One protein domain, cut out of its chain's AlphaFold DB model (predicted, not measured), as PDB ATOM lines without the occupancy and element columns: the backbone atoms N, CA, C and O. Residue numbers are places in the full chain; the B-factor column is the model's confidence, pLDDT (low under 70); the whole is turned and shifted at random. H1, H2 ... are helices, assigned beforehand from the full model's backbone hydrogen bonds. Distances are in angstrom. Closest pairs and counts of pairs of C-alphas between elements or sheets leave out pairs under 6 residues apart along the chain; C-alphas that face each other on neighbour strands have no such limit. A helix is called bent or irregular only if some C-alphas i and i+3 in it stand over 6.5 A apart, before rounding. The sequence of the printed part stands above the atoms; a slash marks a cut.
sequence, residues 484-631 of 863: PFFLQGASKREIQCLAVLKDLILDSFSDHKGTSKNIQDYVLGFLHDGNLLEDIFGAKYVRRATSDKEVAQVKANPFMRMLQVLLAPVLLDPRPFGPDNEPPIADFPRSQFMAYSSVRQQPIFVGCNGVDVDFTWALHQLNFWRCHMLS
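This is residues 484 to 631 of the 863 residues of the protein "Small glutamine-rich tetratricopeptide repeat-containing protein 2" of Cercospora zeina (UniProt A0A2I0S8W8). Short H6 lies near the middle and joins two pairs of helices: the helical hairpin of H1 and H2 on one side, and on the other long H9, with H8 packed across it. H3, H4 and H5 string away from the end of H2, with H5 far out, while residues 510 to 515 stick out beyond the H1 and H2 hairpin. The printed part has 148 residues with nine named helices, H1 to H9 in order, and no named strand; its class is all helix. It is compact, with a radius of gyration of the C-alphas of 16.1 A, and spans 45 by 43 by 29 A.

H1, residues 492 to 507, begins at C-alpha 492 (221.179, 139.354, 191.022) and is 22.5 A long. H2 holds residues 517 to 527 and is 14.2 A long; it is neither bent nor irregular, but only just: C-alphas 521 and 524 are 6.3 A apart. H3 is residues 530 to 537, H4 540 to 543 and H5 548 to 553. H6, residues 558 to 566, is 12.6 A long and is followed by H7, residues 568 to 571. H8, residues 588 to 596, is 12.2 A long. H9, residues 615 to 630, is 21.2 A long and ends at C-alpha 630 (224.410, 141.534, 224.513).

H9 is the hub, touching three helices. It touches H8 at a steep tilt of 66 degrees, opposite ways, closest at the C-alphas of Ser 591 and His 620, 4.7 A apart. With residues 615 to 622 alone it touches H6, at 36 degrees, only just steep, the same way; the closest C-alphas, of Arg 561 and Phe 615, are 5.7 A apart. H7 and H9 only just touch, with 3 pairs of C-alphas within 8 A, closest at Leu 571 and Arg 626, 6.9 A. H1 touches H6 with residues 498 to 502 alone, closest at the C-alphas of Leu 498 and Met 560, 6.8 A. H1 and H2 form a hairpin at a shallow tilt of 34.9 degrees, only just short of steep; the C-alphas of Leu 504 and Asn 518 are closest, 5.4 A. H3 is close to but not clearly touching H6, with the C-alphas of Phe 537 and Gln 564 7.3 A apart. H4 and H5 touch no helix. Every O i to N i+4 pair is within hydrogen-bond range in H1, H3, H5, H6, H8 and H9, and 5 of 7 in H2; H4 and H7 are too short for such a pair.

The farthest C-alphas, of Lys 513 and Ser 547, are 50.7 A apart. The printed part has no cut. The links H7 to H8 and H8 to H9 are long; in the latter, residues 605 to 606 pair antiparallel with 612 to 613. The mean pLDDT of the printed part is 77.3, and residues 512 to 514, 530 to 555 and 576 to 586 are under 70.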
ATOM      1  N   PRO A 484     227.012 144.838 197.422       83.75
ATOM      2  CA  PRO A 484     225.631 145.293 197.301       83.75
ATOM      3  C   PRO A 484     225.094 145.783 198.648       83.75
ATOM      4  O   PRO A 484     225.527 145.325 199.699       83.75
ATOM      5  N   PHE A 485     224.095 146.660 198.597       79.31
ATOM      6  CA  PHE A 485     223.230 146.919 199.742       79.31
ATOM      7  C   PHE A 485     222.285 145.727 199.910       79.31
ATOM      8  O   PHE A 485     221.578 145.379 198.956       79.31
ATOM      9  N   PHE A 486     222.297 145.092 201.084       76.94
ATOM     10  CA  PHE A 486     221.439 143.944 201.337       76.94
ATOM     11  C   PHE A 486     220.040 144.404 201.710       76.94
ATOM     12  O   PHE A 486     219.785 145.117 202.675       76.94
ATOM     13  N   LEU A 487     219.120 143.977 200.867       72.25
ATOM     14  CA  LEU A 487     217.716 143.972 201.118       72.25
ATOM     15  C   LEU A 487     217.299 142.516 201.400       72.25
ATOM     16  O   LEU A 487     217.445 142.020 202.509       72.25
ATOM     17  N   GLN A 488     216.697 141.844 200.428       73.44
ATOM     18  CA  GLN A 488     216.065 140.540 200.648       73.44
ATOM     19  C   GLN A 488     216.998 139.388 200.280       73.44
ATOM     20  O   GLN A 488     216.599 138.228 200.376       73.44
ATOM     21  N   GLY A 489     218.205 139.685 199.789       78.62
ATOM     22  CA  GLY A 489     219.093 138.685 199.209       78.62
ATOM     23  C   GLY A 489     218.594 138.151 197.862       78.62
ATOM     24  O   GLY A 489     218.969 137.047 197.476       78.62
ATOM     25  N   ALA A 490     217.705 138.874 197.173       81.25
ATOM     26  CA  ALA A 490     216.967 138.379 196.005       81.25
ATOM     27  C   ALA A 490     217.415 139.012 194.679       81.25
ATOM     28  O   ALA A 490     217.181 138.447 193.611       81.25
ATOM     29  N   SER A 491     218.068 140.174 194.715       85.62
ATOM     30  CA  SER A 491     218.620 140.783 193.508       85.62
ATOM     31  C   SER A 491     219.807 139.975 192.981       85.62
ATOM     32  O   SER A 491     220.531 139.318 193.729       85.62
ATOM     33  N   LYS A 492     220.067 140.067 191.672       87.00
ATOM     34  CA  LYS A 492     221.179 139.354 191.022       87.00
ATOM     35  C   LYS A 492     222.532 139.633 191.693       87.00
ATOM     36  O   LYS A 492     223.328 138.714 191.856       87.00
ATOM     37  N   ARG A 493     222.775 140.883 192.106       87.94
ATOM     38  CA  ARG A 493     224.027 141.303 192.752       87.94
ATOM     39  C   ARG A 493     224.150 140.751 194.173       87.94
ATOM     40  O   ARG A 493     225.225 140.292 194.545       87.94
ATOM     41  N   GLU A 494     223.061 140.745 194.943       87.31
ATOM     42  CA  GLU A 494     223.038 140.102 196.262       87.31
ATOM     43  C   GLU A 494     223.272 138.597 196.142       87.31
ATOM     44  O   GLU A 494     224.132 138.071 196.833       87.31
ATOM     45  N   ILE A 495     222.582 137.909 195.226       89.00
ATOM     46  CA  ILE A 495     222.746 136.462 195.016       89.00
ATOM     47  C   ILE A 495     224.195 136.124 194.645       89.00
ATOM     48  O   ILE A 495     224.766 135.179 195.186       89.00
ATOM     49  N   GLN A 496     224.816 136.909 193.758       90.12
ATOM     50  CA  GLN A 496     226.233 136.752 193.414       90.12
ATOM     51  C   GLN A 496     227.148 136.965 194.626       90.12
ATOM     52  O   GLN A 496     228.109 136.216 194.800       90.12
ATOM     53  N   CYS A 497     226.837 137.946 195.475       90.81
ATOM     54  CA  CYS A 497     227.579 138.207 196.703       90.81
ATOM     55  C   CYS A 497     227.450 137.067 197.717       90.81
ATOM     56  O   CYS A 497     228.464 136.553 198.185       90.81
ATOM     57  N   LEU A 498     226.231 136.592 197.973       89.88
ATOM     58  CA  LEU A 498     225.974 135.453 198.855       89.88
ATOM     59  C   LEU A 498     226.665 134.181 198.342       89.88
ATOM     60  O   LEU A 498     227.192 133.405 199.135       89.88
ATOM     61  N   ALA A 499     226.709 133.968 197.022       91.56
ATOM     62  CA  ALA A 499     227.416 132.831 196.433       91.56
ATOM     63  C   ALA A 499     228.930 132.906 196.688       91.56
ATOM     64  O   ALA A 499     229.530 131.905 197.074       91.56
ATOM     65  N   VAL A 500     229.535 134.092 196.541       92.75
ATOM     66  CA  VAL A 500     230.952 134.314 196.875       92.75
ATOM     67  C   VAL A 500     231.212 134.088 198.365       92.75
ATOM     68  O   VAL A 500     232.178 133.411 198.703       92.75
ATOM     69  N   LEU A 501     230.351 134.595 199.253       91.62
ATOM     70  CA  LEU A 501     230.481 134.377 200.699       91.62
ATOM     71  C   LEU A 501     230.398 132.890 201.060       91.62
ATOM     72  O   LEU A 501     231.229 132.403 201.822       91.62
ATOM     73  N   LYS A 502     229.460 132.147 200.462       92.12
ATOM     74  CA  LYS A 502     229.384 130.690 200.623       92.12
ATOM     75  C   LYS A 502     230.664 130.006 200.156       92.12
ATOM     76  O   LYS A 502     231.161 129.141 200.865       92.12
ATOM     77  N   ASP A 503     231.189 130.355 198.985       92.25
ATOM     78  CA  ASP A 503     232.409 129.723 198.479       92.25
ATOM     79  C   ASP A 503     233.616 130.013 199.384       92.25
ATOM     80  O   ASP A 503     234.400 129.108 199.646       92.25
ATOM     81  N   LEU A 504     233.737 131.232 199.924       92.81
ATOM     82  CA  LEU A 504     234.772 131.578 200.906       92.81
ATOM     83  C   LEU A 504     234.640 130.755 202.193       92.81
ATOM     84  O   LEU A 504     235.644 130.254 202.697       92.81
ATOM     85  N   ILE A 505     233.411 130.592 202.690       91.62
ATOM     86  CA  ILE A 505     233.086 129.759 203.854       91.62
ATOM     87  C   ILE A 505     233.443 128.294 203.592       91.62
ATOM     88  O   ILE A 505     234.102 127.669 204.415       91.62
ATOM     89  N   LEU A 506     233.060 127.738 202.443       91.56
ATOM     90  CA  LEU A 506     233.318 126.333 202.123       91.56
ATOM     91  C   LEU A 506     234.792 126.038 201.847       91.56
ATOM     92  O   LEU A 506     235.250 124.938 202.134       91.56
ATOM     93  N   ASP A 507     235.524 126.994 201.280       92.00
ATOM     94  CA  ASP A 507     236.959 126.851 201.036       92.00
ATOM     95  C   ASP A 507     237.797 127.151 202.291       92.00
ATOM     96  O   ASP A 507     239.001 126.886 202.297       92.00
ATOM     97  N   SER A 508     237.187 127.688 203.353       91.06
ATOM     98  CA  SER A 508     237.898 128.010 204.591       91.06
ATOM     99  C   SER A 508     238.598 126.788 205.189       91.06
ATOM    100  O   SER A 508     238.073 125.674 205.175       91.06
ATOM    101  N   PHE A 509     239.813 127.001 205.699       88.31
ATOM    102  CA  PHE A 509     240.668 125.976 206.316       88.31
ATOM    103  C   PHE A 509     241.115 124.827 205.399       88.31
ATOM    104  O   PHE A 509     241.785 123.909 205.875       88.31
ATOM    105  N   SER A 510     240.846 124.879 204.088       85.38
ATOM    106  CA  SER A 510     241.256 123.825 203.139       85.38
ATOM    107  C   SER A 510     242.777 123.612 203.066       85.38
ATOM    108  O   SER A 510     243.231 122.562 202.623       85.38
ATOM    109  N   ASP A 511     243.581 124.588 203.506       73.06
ATOM    110  CA  ASP A 511     245.048 124.509 203.536       73.06
ATOM    111  C   ASP A 511     245.636 123.962 204.860       73.06
ATOM    112  O   ASP A 511     246.857 123.931 205.017       73.06
ATOM    113  N   HIS A 512     244.794 123.504 205.802       62.22
ATOM    114  CA  HIS A 512     245.143 122.795 207.051       62.22
ATOM    115  C   HIS A 512     246.243 123.420 207.944       62.22
ATOM    116  O   HIS A 512     246.824 122.732 208.784       62.22
ATOM    117  N   LYS A 513     246.548 124.717 207.808       56.38
ATOM    118  CA  LYS A 513     247.574 125.396 208.616       56.38
ATOM    119  C   LYS A 513     247.091 126.762 209.103       56.38
ATOM    120  O   LYS A 513     246.974 127.687 208.307       56.38
ATOM    121  N   GLY A 514     246.897 126.889 210.415       68.12
ATOM    122  CA  GLY A 514     246.663 128.168 211.090       68.12
ATOM    123  C   GLY A 514     245.268 128.763 210.877       68.12
ATOM    124  O   GLY A 514     244.275 128.047 210.768       68.12
ATOM    125  N   THR A 515     245.200 130.093 210.861       77.19
ATOM    126  CA  THR A 515     243.979 130.882 210.667       77.19
ATOM    127  C   THR A 515     243.542 130.907 209.201       77.19
ATOM    128  O   THR A 515     244.338 131.184 208.306       77.19
ATOM    129  N   SER A 516     242.252 130.666 208.945       88.38
ATOM    130  CA  SER A 516     241.667 130.824 207.607       88.38
ATOM    131  C   SER A 516     241.678 132.293 207.180       88.38
ATOM    132  O   SER A 516     241.046 133.134 207.828       88.38
ATOM    133  N   LYS A 517     242.324 132.593 206.046       89.31
ATOM    134  CA  LYS A 517     242.317 133.943 205.456       89.31
ATOM    135  C   LYS A 517     240.927 134.307 204.973       89.31
ATOM    136  O   LYS A 517     240.484 135.439 205.122       89.31
ATOM    137  N   ASN A 518     240.218 133.330 204.403       90.94
ATOM    138  CA  ASN A 518     238.853 133.528 203.933       90.94
ATOM    139  C   ASN A 518     237.952 134.029 205.065       90.94
ATOM    140  O   ASN A 518     237.206 134.985 204.859       90.94
ATOM    141  N   ILE A 519     238.045 133.427 206.254       88.25
ATOM    142  CA  ILE A 519     237.251 133.863 207.404       88.25
ATOM    143  C   ILE A 519     237.758 135.198 207.949       88.25
ATOM    144  O   ILE A 519     236.966 136.129 208.059       88.25
ATOM    145  N   GLN A 520     239.052 135.307 208.261       84.94
ATOM    146  CA  GLN A 520     239.612 136.479 208.943       84.94
ATOM    147  C   GLN A 520     239.600 137.739 208.068       84.94
ATOM    148  O   GLN A 520     239.028 138.760 208.446       84.94
ATOM    149  N   ASP A 521     240.165 137.663 206.864       84.75
ATOM    150  CA  ASP A 521     240.401 138.850 206.039       84.75
ATOM    151  C   ASP A 521     239.159 139.262 205.243       84.75
ATOM    152  O   ASP A 521     238.983 140.441 204.926       84.75
ATOM    153  N   TYR A 522     238.292 138.302 204.898       87.31
ATOM    154  CA  TYR A 522     237.160 138.562 204.010       87.31
ATOM    155  C   TYR A 522     235.815 138.389 204.666       87.31
ATOM    156  O   TYR A 522     235.035 139.312 204.556       87.31
ATOM    157  N   VAL A 523     235.487 137.271 205.314       85.81
ATOM    158  CA  VAL A 523     234.150 137.132 205.915       85.81
ATOM    159  C   VAL A 523     233.998 138.120 207.070       85.81
ATOM    160  O   VAL A 523     233.104 138.960 207.031       85.81
ATOM    161  N   LEU A 524     234.907 138.096 208.046       82.38
ATOM    162  CA  LEU A 524     234.899 139.041 209.162       82.38
ATOM    163  C   LEU A 524     235.161 140.469 208.681       82.38
ATOM    164  O   LEU A 524     234.375 141.363 208.985       82.38
ATOM    165  N   GLY A 525     236.188 140.684 207.854       81.44
ATOM    166  CA  GLY A 525     236.463 142.000 207.263       81.44
ATOM    167  C   GLY A 525     235.288 142.575 206.457       81.44
ATOM    168  O   GLY A 525     235.048 143.781 206.471       81.44
ATOM    169  N   PHE A 526     234.505 141.734 205.778       79.81
ATOM    170  CA  PHE A 526     233.304 142.153 205.054       79.81
ATOM    171  C   PHE A 526     232.190 142.594 205.997       79.81
ATOM    172  O   PHE A 526     231.489 143.550 205.677       79.81
ATOM    173  N   LEU A 527     232.037 141.910 207.130       73.31
ATOM    174  CA  LEU A 527     231.004 142.186 208.125       73.31
ATOM    175  C   LEU A 527     231.359 143.361 209.039       73.31
ATOM    176  O   LEU A 527     230.457 144.046 209.500       73.31
ATOM    177  N   HIS A 528     232.641 143.641 209.273       70.75
ATOM    178  CA  HIS A 528     233.067 144.802 210.061       70.75
ATOM    179  C   HIS A 528     232.837 146.156 209.363       70.75
ATOM    180  O   HIS A 528     232.919 147.194 210.017       70.75
ATOM    181  N   ASP A 529     232.487 146.177 208.071       71.69
ATOM    182  CA  ASP A 529     231.927 147.376 207.437       71.69
ATOM    183  C   ASP A 529     230.536 147.644 208.036       71.69
ATOM    184  O   ASP A 529     229.547 147.042 207.620       71.69
ATOM    185  N   GLY A 530     230.454 148.545 209.023       58.53
ATOM    186  CA  GLY A 530     229.293 148.701 209.915       58.53
ATOM    187  C   GLY A 530     227.916 148.823 209.242       58.53
ATOM    188  O   GLY A 530     226.924 148.357 209.796       58.53
ATOM    189  N   ASN A 531     227.838 149.355 208.017       64.31
ATOM    190  CA  ASN A 531     226.581 149.402 207.261       64.31
ATOM    191  C   ASN A 531     226.086 148.003 206.847       64.31
ATOM    192  O   ASN A 531     224.893 147.734 206.891       64.31
ATOM    193  N   LEU A 532     226.989 147.094 206.474       68.19
ATOM    194  CA  LEU A 532     226.630 145.762 205.978       68.19
ATOM    195  C   LEU A 532     226.178 144.826 207.083       68.19
ATOM    196  O   LEU A 532     225.335 143.967 206.841       68.19
ATOM    197  N   LEU A 533     226.717 144.992 208.288       66.62
ATOM    198  CA  LEU A 533     226.247 144.241 209.437       66.62
ATOM    199  C   LEU A 533     224.797 144.623 209.757       66.62
ATOM    200  O   LEU A 533     223.971 143.743 209.980       66.62
ATOM    201  N   GLU A 534     224.445 145.910 209.683       65.75
ATOM    202  CA  GLU A 534     223.046 146.341 209.775       65.75
ATOM    203  C   GLU A 534     222.190 145.893 208.583       65.75
ATOM    204  O   GLU A 534     221.016 145.583 208.761       65.75
ATOM    205  N   ASP A 535     222.728 145.855 207.368       67.31
ATOM    206  CA  ASP A 535     221.943 145.468 206.191       67.31
ATOM    207  C   ASP A 535     221.666 143.960 206.161       67.31
ATOM    208  O   ASP A 535     220.572 143.525 205.804       67.31
ATOM    209  N   ILE A 536     222.648 143.156 206.576       66.88
ATOM    210  CA  ILE A 536     222.521 141.705 206.669       66.88
ATOM    211  C   ILE A 536     221.750 141.333 207.931       66.88
ATOM    212  O   ILE A 536     220.876 140.489 207.848       66.88
ATOM    213  N   PHE A 537     222.008 141.935 209.090       65.44
ATOM    214  CA  PHE A 537     221.454 141.465 210.370       65.44
ATOM    215  C   PHE A 537     220.483 142.433 211.053       65.44
ATOM    216  O   PHE A 537     220.051 142.180 212.178       65.44
ATOM    217  N   GLY A 538     220.160 143.564 210.433       58.94
ATOM    218  CA  GLY A 538     219.391 144.622 211.075       58.94
ATOM    219  C   GLY A 538     217.875 144.452 211.011       58.94
ATOM    220  O   GLY A 538     217.282 143.953 210.054       58.94
ATOM    221  N   ALA A 539     217.235 145.032 212.024       45.62
ATOM    222  CA  ALA A 539     215.789 145.118 212.226       45.62
ATOM    223  C   ALA A 539     215.001 145.851 211.121       45.62
ATOM    224  O   ALA A 539     213.767 145.836 211.122       45.62
ATOM    225  N   LYS A 540     215.684 146.561 210.208       47.38
ATOM    226  CA  LYS A 540     215.064 147.445 209.200       47.38
ATOM    227  C   LYS A 540     214.157 146.664 208.236       47.38
ATOM    228  O   LYS A 540     213.083 147.167 207.911       47.38
ATOM    229  N   TYR A 541     214.551 145.430 207.896       44.56
ATOM    230  CA  TYR A 541     213.752 144.229 208.172       44.56
ATOM    231  C   TYR A 541     212.226 144.380 208.172       44.56
ATOM    232  O   TYR A 541     211.501 144.260 207.185       44.56
ATOM    233  N   VAL A 542     211.790 144.612 209.405       42.59
ATOM    234  CA  VAL A 542     210.439 144.444 209.916       42.59
ATOM    235  C   VAL A 542     209.711 145.788 209.939       42.59
ATOM    236  O   VAL A 542     208.522 145.847 209.652       42.59
ATOM    237  N   ARG A 543     210.425 146.907 210.156       38.88
ATOM    238  CA  ARG A 543     209.813 148.250 210.274       38.88
ATOM    239  C   ARG A 543     209.102 148.748 209.012       38.88
ATOM    240  O   ARG A 543     208.320 149.690 209.103       38.88
ATOM    241  N   ARG A 544     209.403 148.197 207.832       39.75
ATOM    242  CA  ARG A 544     208.799 148.640 206.562       39.75
ATOM    243  C   ARG A 544     207.500 147.927 206.206       39.75
ATOM    244  O   ARG A 544     206.818 148.393 205.300       39.75
ATOM    245  N   ALA A 545     207.178 146.832 206.884       41.41
ATOM    246  CA  ALA A 545     205.921 146.140 206.691       41.41
ATOM    247  C   ALA A 545     204.932 146.658 207.734       41.41
ATOM    248  O   ALA A 545     205.064 146.413 208.928       41.41
ATOM    249  N   THR A 546     203.963 147.438 207.271       37.31
ATOM    250  CA  THR A 546     202.938 148.043 208.130       37.31
ATOM    251  C   THR A 546     201.747 147.111 208.355       37.31
ATOM    252  O   THR A 546     200.833 147.440 209.108       37.31
ATOM    253  N   SER A 547     201.757 145.929 207.725       43.72
ATOM    254  CA  SER A 547     200.763 144.875 207.925       43.72
ATOM    255  C   SER A 547     201.351 143.472 207.734       43.72
ATOM    256  O   SER A 547     202.252 143.270 206.917       43.72
ATOM    257  N   ASP A 548     200.757 142.476 208.396       42.69
ATOM    258  CA  ASP A 548     201.105 141.051 208.253       42.69
ATOM    259  C   ASP A 548     201.021 140.545 206.803       42.69
ATOM    260  O   ASP A 548     201.729 139.617 206.408       42.69
ATOM    261  N   LYS A 549     200.195 141.187 205.962       36.44
ATOM    262  CA  LYS A 549     200.096 140.882 204.524       36.44
ATOM    263  C   LYS A 549     201.319 141.347 203.727       36.44
ATOM    264  O   LYS A 549     201.681 140.684 202.758       36.44
ATOM    265  N   GLU A 550     201.965 142.441 204.129       39.31
ATOM    266  CA  GLU A 550     203.207 142.932 203.513       39.31
ATOM    267  C   GLU A 550     204.420 142.106 203.970       39.31
ATOM    268  O   GLU A 550     205.274 141.772 203.148       39.31
ATOM    269  N   VAL A 551     204.450 141.683 205.245       43.78
ATOM    270  CA  VAL A 551     205.450 140.730 205.772       43.78
ATOM    271  C   VAL A 551     205.380 139.396 205.018       43.78
ATOM    272  O   VAL A 551     206.409 138.827 204.657       43.78
ATOM    273  N   ALA A 552     204.168 138.913 204.717       39.59
ATOM    274  CA  ALA A 552     203.956 137.666 203.983       39.59
ATOM    275  C   ALA A 552     204.376 137.725 202.498       39.59
ATOM    276  O   ALA A 552     204.711 136.689 201.921       39.59
ATOM    277  N   GLN A 553     204.378 138.908 201.869       41.56
ATOM    278  CA  GLN A 553     204.790 139.085 200.467       41.56
ATOM    279  C   GLN A 553     206.305 139.264 200.285       41.56
ATOM    280  O   GLN A 553     206.825 139.006 199.200       41.56
ATOM    281  N   VAL A 554     207.034 139.648 201.335       51.75
ATOM    282  CA  VAL A 554     208.481 139.902 201.291       51.75
ATOM    283  C   VAL A 554     209.237 138.732 201.928       51.75
ATOM    284  O   VAL A 554     209.786 138.814 203.027       51.75
ATOM    285  N   LYS A 555     209.265 137.587 201.243       63.31
ATOM    286  CA  LYS A 555     210.006 136.419 201.734       63.31
ATOM    287  C   LYS A 555     211.494 136.582 201.420       63.31
ATOM    288  O   LYS A 555     211.919 136.383 200.285       63.31
ATOM    289  N   ALA A 556     212.280 136.948 202.432       71.62
ATOM    290  CA  ALA A 556     213.735 137.024 202.311       71.62
ATOM    291  C   ALA A 556     214.325 135.689 201.822       71.62
ATOM    292  O   ALA A 556     213.812 134.613 202.149       71.62
ATOM    293  N   ASN A 557     215.407 135.765 201.049       81.44
ATOM    294  CA  ASN A 557     216.047 134.613 200.437       81.44
ATOM    295  C   ASN A 557     216.491 133.607 201.523       81.44
ATOM    296  O   ASN A 557     217.296 133.971 202.387       81.44
ATOM    297  N   PRO A 558     216.028 132.340 201.481       83.06
ATOM    298  CA  PRO A 558     216.444 131.305 202.430       83.06
ATOM    299  C   PRO A 558     217.964 131.127 202.507       83.06
ATOM    300  O   PRO A 558     218.503 130.823 203.565       83.06
ATOM    301  N   PHE A 559     218.664 131.369 201.397       87.19
ATOM    302  CA  PHE A 559     220.117 131.290 201.330       87.19
ATOM    303  C   PHE A 559     220.812 132.354 202.186       87.19
ATOM    304  O   PHE A 559     221.799 132.062 202.854       87.19
ATOM    305  N   MET A 560     220.267 133.574 202.203       86.75
ATOM    306  CA  MET A 560     220.754 134.649 203.066       86.75
ATOM    307  C   MET A 560     220.548 134.287 204.538       86.75
ATOM    308  O   MET A 560     221.462 134.461 205.334       86.75
ATOM    309  N   ARG A 561     219.388 133.708 204.881       86.06
ATOM    310  CA  ARG A 561     219.086 133.272 206.253       86.06
ATOM    311  C   ARG A 561     220.030 132.185 206.747       86.06
ATOM    312  O   ARG A 561     220.549 132.282 207.849       86.06
ATOM    313  N   MET A 562     220.308 131.192 205.908       91.38
ATOM    314  CA  MET A 562     221.286 130.147 206.215       91.38
ATOM    315  C   MET A 562     222.677 130.740 206.491       91.38
ATOM    316  O   MET A 562     223.299 130.399 207.494       91.38
ATOM    317  N   LEU A 563     223.137 131.680 205.655       90.12
ATOM    318  CA  LEU A 563     224.416 132.361 205.874       90.12
ATOM    319  C   LEU A 563     224.416 133.195 207.162       90.12
ATOM    320  O   LEU A 563     225.409 133.184 207.878       90.12
ATOM    321  N   GLN A 564     223.313 133.867 207.499       87.25
ATOM    322  CA  GLN A 564     223.196 134.595 208.767       87.25
ATOM    323  C   GLN A 564     223.334 133.659 209.977       87.25
ATOM    324  O   GLN A 564     224.014 134.008 210.937       87.25
ATOM    325  N   VAL A 565     222.741 132.461 209.915       91.75
ATOM    326  CA  VAL A 565     222.869 131.440 210.968       91.75
ATOM    327  C   VAL A 565     224.307 130.925 211.078       91.75
ATOM    328  O   VAL A 565     224.817 130.795 212.184       91.75
ATOM    329  N   LEU A 566     225.006 130.694 209.960       91.25
ATOM    330  CA  LEU A 566     226.431 130.313 209.980       91.25
ATOM    331  C   LEU A 566     227.337 131.373 210.618       91.25
ATOM    332  O   LEU A 566     228.413 131.055 211.118       91.25
ATOM    333  N   LEU A 567     226.900 132.629 210.595       88.62
ATOM    334  CA  LEU A 567     227.593 133.767 211.187       88.62
ATOM    335  C   LEU A 567     227.151 134.032 212.636       88.62
ATOM    336  O   LEU A 567     227.426 135.109 213.167       88.62
ATOM    337  N   ALA A 568     226.519 133.055 213.299       90.62
ATOM    338  CA  ALA A 568     226.160 133.113 214.716       90.62
ATOM    339  C   ALA A 568     227.294 133.613 215.638       90.62
ATOM    340  O   ALA A 568     227.002 134.468 216.474       90.62
ATOM    341  N   PRO A 569     228.575 133.207 215.475       90.00
ATOM    342  CA  PRO A 569     229.658 133.749 216.299       90.00
ATOM    343  C   PRO A 569     229.796 135.278 216.215       90.00
ATOM    344  O   PRO A 569     230.106 135.913 217.211       90.00
ATOM    345  N   VAL A 570     229.529 135.886 215.051       84.06
ATOM    346  CA  VAL A 570     229.564 137.354 214.872       84.06
ATOM    347  C   VAL A 570     228.327 138.006 215.472       84.06
ATOM    348  O   VAL A 570     228.422 139.073 216.071       84.06
ATOM    349  N   LEU A 571     227.165 137.368 215.324       82.00
ATOM    350  CA  LEU A 571     225.909 137.848 215.902       82.00
ATOM    351  C   LEU A 571     225.941 137.902 217.431       82.00
ATOM    352  O   LEU A 571     225.257 138.741 218.016       82.00
ATOM    353  N   LEU A 572     226.714 137.008 218.044       86.88
ATOM    354  CA  LEU A 572     226.892 136.894 219.487       86.88
ATOM    355  C   LEU A 572     228.186 137.574 219.975       86.88
ATOM    356  O   LEU A 572     228.491 137.515 221.161       86.88
ATOM    357  N   ASP A 573     228.957 138.236 219.108       83.00
ATOM    358  CA  ASP A 573     230.151 138.982 219.519       83.00
ATOM    359  C   ASP A 573     229.757 140.410 219.953       83.00
ATOM    360  O   ASP A 573     229.090 141.114 219.191       83.00
ATOM    361  N   PRO A 574     230.166 140.886 221.145       74.62
ATOM    362  CA  PRO A 574     229.905 142.261 221.577       74.62
ATOM    363  C   PRO A 574     230.748 143.317 220.836       74.62
ATOM    364  O   PRO A 574     230.362 144.481 220.765       74.62
ATOM    365  N   ARG A 575     231.908 142.952 220.272       71.56
ATOM    366  CA  ARG A 575     232.891 143.900 219.699       71.56
ATOM    367  C   ARG A 575     232.458 144.635 218.418       71.56
ATOM    368  O   ARG A 575     232.805 145.809 218.294       71.56
ATOM    369  N   PRO A 576     231.753 144.013 217.448       61.19
ATOM    370  CA  PRO A 576     231.487 144.622 216.142       61.19
ATOM    371  C   PRO A 576     230.621 145.885 216.186       61.19
ATOM    372  O   PRO A 576     230.614 146.637 215.215       61.19
ATOM    373  N   PHE A 577     229.886 146.118 217.275       58.00
ATOM    374  CA  PHE A 577     228.926 147.217 217.367       58.00
ATOM    375  C   PHE A 577     229.540 148.504 217.934       58.00
ATOM    376  O   PHE A 577     229.058 149.588 217.610       58.00
ATOM    377  N   GLY A 578     230.668 148.413 218.646       52.06
ATOM    378  CA  GLY A 578     231.314 149.525 219.352       52.06
ATOM    379  C   GLY A 578     230.934 149.567 220.842       52.06
ATOM    380  O   GLY A 578     229.925 148.987 221.226       52.06
ATOM    381  N   PRO A 579     231.730 150.237 221.695       46.91
ATOM    382  CA  PRO A 579     231.568 150.194 223.155       46.91
ATOM    383  C   PRO A 579     230.273 150.844 223.671       46.91
ATOM    384  O   PRO A 579     229.795 150.456 224.731       46.91
ATOM    385  N   ASP A 580     229.696 151.787 222.918       52.59
ATOM    386  CA  ASP A 580     228.483 152.536 223.296       52.59
ATOM    387  C   ASP A 580     227.230 152.121 222.501       52.59
ATOM    388  O   ASP A 580     226.155 152.699 222.665       52.59
ATOM    389  N   ASN A 581     227.361 151.154 221.592       56.34
ATOM    390  CA  ASN A 581     226.305 150.762 220.666       56.34
ATOM    391  C   ASN A 581     225.802 149.373 221.044       56.34
ATOM    392  O   ASN A 581     226.398 148.358 220.679       56.34
ATOM    393  N   GLU A 582     224.665 149.327 221.732       60.62
ATOM    394  CA  GLU A 582     223.930 148.077 221.855       60.62
ATOM    395  C   GLU A 582     223.537 147.568 220.460       60.62
ATOM    396  O   GLU A 582     223.157 148.359 219.582       60.62
ATOM    397  N   PRO A 583     223.615 146.249 220.219       63.09
ATOM    398  CA  PRO A 583     223.131 145.692 218.973       63.09
ATOM    399  C   PRO A 583     221.655 146.068 218.777       63.09
ATOM    400  O   PRO A 583     220.867 145.949 219.715       63.09
ATOM    401  N   PRO A 584     221.229 146.475 217.568       61.84
ATOM    402  CA  PRO A 584     219.825 146.764 217.320       61.84
ATOM    403  C   PRO A 584     219.012 145.471 217.437       61.84
ATOM    404  O   PRO A 584     218.986 144.661 216.508       61.84
ATOM    405  N   ILE A 585     218.343 145.286 218.574       67.50
ATOM    406  CA  ILE A 585     217.458 144.147 218.812       67.50
ATOM    407  C   ILE A 585     216.137 144.418 218.096       67.50
ATOM    408  O   ILE A 585     215.439 145.407 218.338       67.50
ATOM    409  N   ALA A 586     215.830 143.557 217.132       64.31
ATOM    410  CA  ALA A 586     214.611 143.633 216.346       64.31
ATOM    411  C   ALA A 586     213.528 142.785 217.000       64.31
ATOM    412  O   ALA A 586     213.775 141.606 217.234       64.31
ATOM    413  N   ASP A 587     212.336 143.354 217.197       74.81
ATOM    414  CA  ASP A 587     211.098 142.597 217.436       74.81
ATOM    415  C   ASP A 587     211.285 141.429 218.428       74.81
ATOM    416  O   ASP A 587     211.084 140.248 218.114       74.81
ATOM    417  N   PHE A 588     211.786 141.768 219.622       81.94
ATOM    418  CA  PHE A 588     212.051 140.789 220.670       81.94
ATOM    419  C   PHE A 588     210.805 139.965 221.030       81.94
ATOM    420  O   PHE A 588     210.936 138.743 221.030       81.94
ATOM    421  N   PRO A 589     209.592 140.544 221.190       84.44
ATOM    422  CA  PRO A 589     208.388 139.759 221.480       84.44
ATOM    423  C   PRO A 589     208.126 138.652 220.454       84.44
ATOM    424  O   PRO A 589     207.761 137.533 220.807       84.44
ATOM    425  N   ARG A 590     208.381 138.915 219.164       83.88
ATOM    426  CA  ARG A 590     208.272 137.885 218.128       83.88
ATOM    427  C   ARG A 590     209.326 136.793 218.282       83.88
ATOM    428  O   ARG A 590     209.028 135.626 218.035       83.88
ATOM    429  N   SER A 591     210.547 137.160 218.651       87.00
ATOM    430  CA  SER A 591     211.639 136.203 218.864       87.00
ATOM    431  C   SER A 591     211.394 135.343 220.103       87.00
ATOM    432  O   SER A 591     211.542 134.128 220.017       87.00
ATOM    433  N   GLN A 592     210.902 135.945 221.189       89.31
ATOM    434  CA  GLN A 592     210.444 135.260 222.396       89.31
ATOM    435  C   GLN A 592     209.292 134.289 222.070       89.31
ATOM    436  O   GLN A 592     209.370 133.106 222.388       89.31
ATOM    437  N   PHE A 593     208.283 134.715 221.299       89.50
ATOM    438  CA  PHE A 593     207.235 133.811 220.803       89.50
ATOM    439  C   PHE A 593     207.796 132.607 220.040       89.50
ATOM    440  O   PHE A 593     207.408 131.470 220.306       89.50
ATOM    441  N   MET A 594     208.715 132.826 219.095       89.31
ATOM    442  CA  MET A 594     209.315 131.735 218.314       89.31
ATOM    443  C   MET A 594     210.144 130.787 219.195       89.31
ATOM    444  O   MET A 594     210.156 129.575 218.947       89.31
ATOM    445  N   ALA A 595     210.798 131.330 220.226       91.62
ATOM    446  CA  ALA A 595     211.606 130.588 221.180       91.62
ATOM    447  C   ALA A 595     210.769 129.625 222.042       91.62
ATOM    448  O   ALA A 595     211.094 128.436 222.114       91.62
ATOM    449  N   TYR A 596     209.645 130.102 222.588       93.31
ATOM    450  CA  TYR A 596     208.741 129.340 223.472       93.31
ATOM    451  C   TYR A 596     207.592 128.608 222.761       93.31
ATOM    452  O   TYR A 596     206.832 127.867 223.395       93.31
ATOM    453  N   SER A 597     207.437 128.794 221.449       90.81
ATOM    454  CA  SER A 597     206.457 128.058 220.640       90.81
ATOM    455  C   SER A 597     206.642 126.545 220.781       90.81
ATOM    456  O   SER A 597     207.761 126.065 220.918       90.81
ATOM    457  N   SER A 598     205.559 125.773 220.693       89.31
ATOM    458  CA  SER A 598     205.631 124.309 220.771       89.31
ATOM    459  C   SER A 598     206.155 123.671 219.475       89.31
ATOM    460  O   SER A 598     206.154 124.290 218.407       89.31
ATOM    461  N   VAL A 599     206.557 122.392 219.540       86.94
ATOM    462  CA  VAL A 599     207.008 121.604 218.368       86.94
ATOM    463  C   VAL A 599     205.931 121.533 217.284       86.94
ATOM    464  O   VAL A 599     206.244 121.573 216.095       86.94
ATOM    465  N   ARG A 600     204.653 121.492 217.681       85.50
ATOM    466  CA  ARG A 600     203.522 121.460 216.746       85.50
ATOM    467  C   ARG A 600     203.338 122.781 216.004       85.50
ATOM    468  O   ARG A 600     202.973 122.761 214.831       85.50
ATOM    469  N   GLN A 601     203.582 123.906 216.675       86.81
ATOM    470  CA  GLN A 601     203.417 125.236 216.090       86.81
ATOM    471  C   GLN A 601     204.635 125.666 215.264       86.81
ATOM    472  O   GLN A 601     204.473 126.165 214.152       86.81
ATOM    473  N   GLN A 602     205.842 125.473 215.805       90.06
ATOM    474  CA  GLN A 602     207.113 125.877 215.199       90.06
ATOM    475  C   GLN A 602     208.139 124.732 215.324       90.06
ATOM    476  O   GLN A 602     208.878 124.671 216.320       90.06
ATOM    477  N   PRO A 603     208.168 123.791 214.361       90.56
ATOM    478  CA  PRO A 603     209.171 122.731 214.315       90.56
ATOM    479  C   PRO A 603     210.530 123.264 213.836       90.56
ATOM    480  O   PRO A 603     210.592 124.109 212.946       90.56
ATOM    481  N   ILE A 604     211.623 122.727 214.388       92.75
ATOM    482  CA  ILE A 604     213.002 123.085 213.995       92.75
ATOM    483  C   ILE A 604     213.316 122.560 212.589       92.75
ATOM    484  O   ILE A 604     213.944 123.245 211.776       92.75
ATOM    485  N   PHE A 605     212.854 121.340 212.303       91.62
ATOM    486  CA  PHE A 605     213.036 120.665 211.025       91.62
ATOM    487  C   PHE A 605     211.726 120.672 210.235       91.62
ATOM    488  O   PHE A 605     210.684 120.174 210.667       91.62
ATOM    489  N   VAL A 606     211.789 121.272 209.056       86.31
ATOM    490  CA  VAL A 606     210.687 121.478 208.123       86.31
ATOM    491  C   VAL A 606     210.943 120.692 206.832       86.31
ATOM    492  O   VAL A 606     211.725 119.741 206.787       86.31
ATOM    493  N   GLY A 607     210.225 121.050 205.770       80.50
ATOM    494  CA  GLY A 607     210.354 120.395 204.476       80.50
ATOM    495  C   GLY A 607     209.493 119.142 204.341       80.50
ATOM    496  O   GLY A 607     208.786 118.711 205.256       80.50
ATOM    497  N   CYS A 608     209.503 118.579 203.134       70.94
ATOM    498  CA  CYS A 608     208.764 117.351 202.827       70.94
ATOM    499  C   CYS A 608     209.484 116.082 203.302       70.94
ATOM    500  O   CYS A 608     208.855 115.035 203.437       70.94
ATOM    501  N   ASN A 609     210.784 116.198 203.559       74.06
ATOM    502  CA  ASN A 609     211.674 115.171 204.084       74.06
ATOM    503  C   ASN A 609     211.779 115.206 205.622       74.06
ATOM    504  O   ASN A 609     212.258 114.239 206.201       74.06
ATOM    505  N   GLY A 610     211.337 116.291 206.273       81.69
ATOM    506  CA  GLY A 610     211.452 116.475 207.721       81.69
ATOM    507  C   GLY A 610     212.890 116.673 208.209       81.69
ATOM    508  O   GLY A 610     213.162 116.417 209.376       81.69
ATOM    509  N   VAL A 611     213.809 117.074 207.323       86.25
ATOM    510  CA  VAL A 611     215.240 117.262 207.639       86.25
ATOM    511  C   VAL A 611     215.794 118.600 207.144       86.25
ATOM    512  O   VAL A 611     216.989 118.861 207.285       86.25
ATOM    513  N   ASP A 612     214.949 119.458 206.568       88.81
ATOM    514  CA  ASP A 612     215.348 120.806 206.167       88.81
ATOM    515  C   ASP A 612     215.309 121.720 207.398       88.81
ATOM    516  O   ASP A 612     214.302 121.768 208.099       88.81
ATOM    517  N   VAL A 613     216.376 122.461 207.681       92.25
ATOM    518  CA  VAL A 613     216.419 123.349 208.858       92.25
ATOM    519  C   VAL A 613     215.573 124.603 208.607       92.25
ATOM    520  O   VAL A 613     215.732 125.269 207.579       92.25
ATOM    521  N   ASP A 614     214.708 124.985 209.554       92.00
ATOM    522  CA  ASP A 614     214.031 126.282 209.490       92.00
ATOM    523  C   ASP A 614     214.968 127.415 209.934       92.00
ATOM    524  O   ASP A 614     215.063 127.787 211.106       92.00
ATOM    525  N   PHE A 615     215.651 128.017 208.959       90.50
ATOM    526  CA  PHE A 615     216.546 129.149 209.202       90.50
ATOM    527  C   PHE A 615     215.838 130.400 209.733       90.50
ATOM    528  O   PHE A 615     216.488 131.263 210.313       90.50
ATOM    529  N   THR A 616     214.522 130.529 209.553       87.06
ATOM    530  CA  THR A 616     213.751 131.628 210.157       87.06
ATOM    531  C   THR A 616     213.678 131.453 211.658       87.06
ATOM    532  O   THR A 616     213.959 132.386 212.405       87.06
ATOM    533  N   TRP A 617     213.311 130.247 212.083       90.50
ATOM    534  CA  TRP A 617     213.253 129.889 213.487       90.50
ATOM    535  C   TRP A 617     214.640 130.009 214.131       90.50
ATOM    536  O   TRP A 617     214.780 130.689 215.143       90.50
ATOM    537  N   ALA A 618     215.678 129.469 213.484       92.69
ATOM    538  CA  ALA A 618     217.057 129.546 213.969       92.69
ATOM    539  C   ALA A 618     217.542 130.996 214.163       92.69
ATOM    540  O   ALA A 618     218.215 131.299 215.143       92.69
ATOM    541  N   LEU A 619     217.172 131.916 213.265       88.88
ATOM    542  CA  LEU A 619     217.513 133.334 213.415       88.88
ATOM    543  C   LEU A 619     216.789 134.004 214.577       88.88
ATOM    544  O   LEU A 619     217.400 134.809 215.274       88.88
ATOM    545  N   HIS A 620     215.514 133.685 214.798       87.69
ATOM    546  CA  HIS A 620     214.797 134.189 215.967       87.69
ATOM    547  C   HIS A 620     215.403 133.663 217.270       87.69
ATOM    548  O   HIS A 620     215.514 134.435 218.216       87.69
ATOM    549  N   GLN A 621     215.875 132.414 217.292       90.81
ATOM    550  CA  GLN A 621     216.624 131.884 218.433       90.81
ATOM    551  C   GLN A 621     217.920 132.655 218.673       90.81
ATOM    552  O   GLN A 621     218.178 133.106 219.783       90.81
ATOM    553  N   LEU A 622     218.721 132.886 217.629       91.25
ATOM    554  CA  LEU A 622     219.940 133.688 217.760       91.25
ATOM    555  C   LEU A 622     219.640 135.122 218.210       91.25
ATOM    556  O   LEU A 622     220.389 135.671 219.008       91.25
ATOM    557  N   ASN A 623     218.550 135.728 217.734       86.94
ATOM    558  CA  ASN A 623     218.135 137.066 218.154       86.94
ATOM    559  C   ASN A 623     217.666 137.103 219.619       86.94
ATOM    560  O   ASN A 623     217.979 138.062 220.316       86.94
ATOM    561  N   PHE A 624     216.974 136.059 220.090       89.56
ATOM    562  CA  PHE A 624     216.620 135.885 221.502       89.56
ATOM    563  C   PHE A 624     217.883 135.849 222.373       89.56
ATOM    564  O   PHE A 624     218.052 136.693 223.249       89.56
ATOM    565  N   TRP A 625     218.840 134.970 222.060       91.62
ATOM    566  CA  TRP A 625     220.095 134.874 222.816       91.62
ATOM    567  C   TRP A 625     220.943 136.137 222.725       91.62
ATOM    568  O   TRP A 625     221.510 136.575 223.721       91.62
ATOM    569  N   ARG A 626     220.977 136.780 221.557       87.88
ATOM    570  CA  ARG A 626     221.637 138.072 221.364       87.88
ATOM    571  C   ARG A 626     221.045 139.154 222.267       87.88
ATOM    572  O   ARG A 626     221.808 139.960 222.788       87.88
ATOM    573  N   CYS A 627     219.725 139.170 222.456       86.06
ATOM    574  CA  CYS A 627     219.052 140.092 223.369       86.06
ATOM    575  C   CYS A 627     219.586 139.923 224.798       86.06
ATOM    576  O   CYS A 627     220.146 140.861 225.361       86.06
ATOM    577  N   HIS A 628     219.534 138.699 225.327       88.12
ATOM    578  CA  HIS A 628     219.921 138.415 226.712       88.12
ATOM    579  C   HIS A 628     221.430 138.479 226.974       88.12
ATOM    580  O   HIS A 628     221.852 138.873 228.058       88.12
ATOM    581  N   MET A 629     222.261 138.106 225.997       88.31
ATOM    582  CA  MET A 629     223.722 138.099 226.137       88.31
ATOM    583  C   MET A 629     224.361 139.460 225.842       88.31
ATOM    584  O   MET A 629     225.420 139.762 226.387       88.31
ATOM    585  N   LEU A 630     223.770 140.293 224.977       85.00
ATOM    586  CA  LEU A 630     224.410 141.534 224.513       85.00
ATOM    587  C   LEU A 630     223.683 142.828 224.903       85.00
ATOM    588  O   LEU A 630     224.299 143.885 224.785       85.00
ATOM    589  N   SER A 631     222.422 142.792 225.349       81.81
ATOM    590  CA  SER A 631     221.757 143.997 225.864       81.81
ATOM    591  C   SER A 631     222.064 144.201 227.340       81.81
ATOM    592  O   SER A 631     221.764 143.339 228.165       81.81
TER     593      SER A 631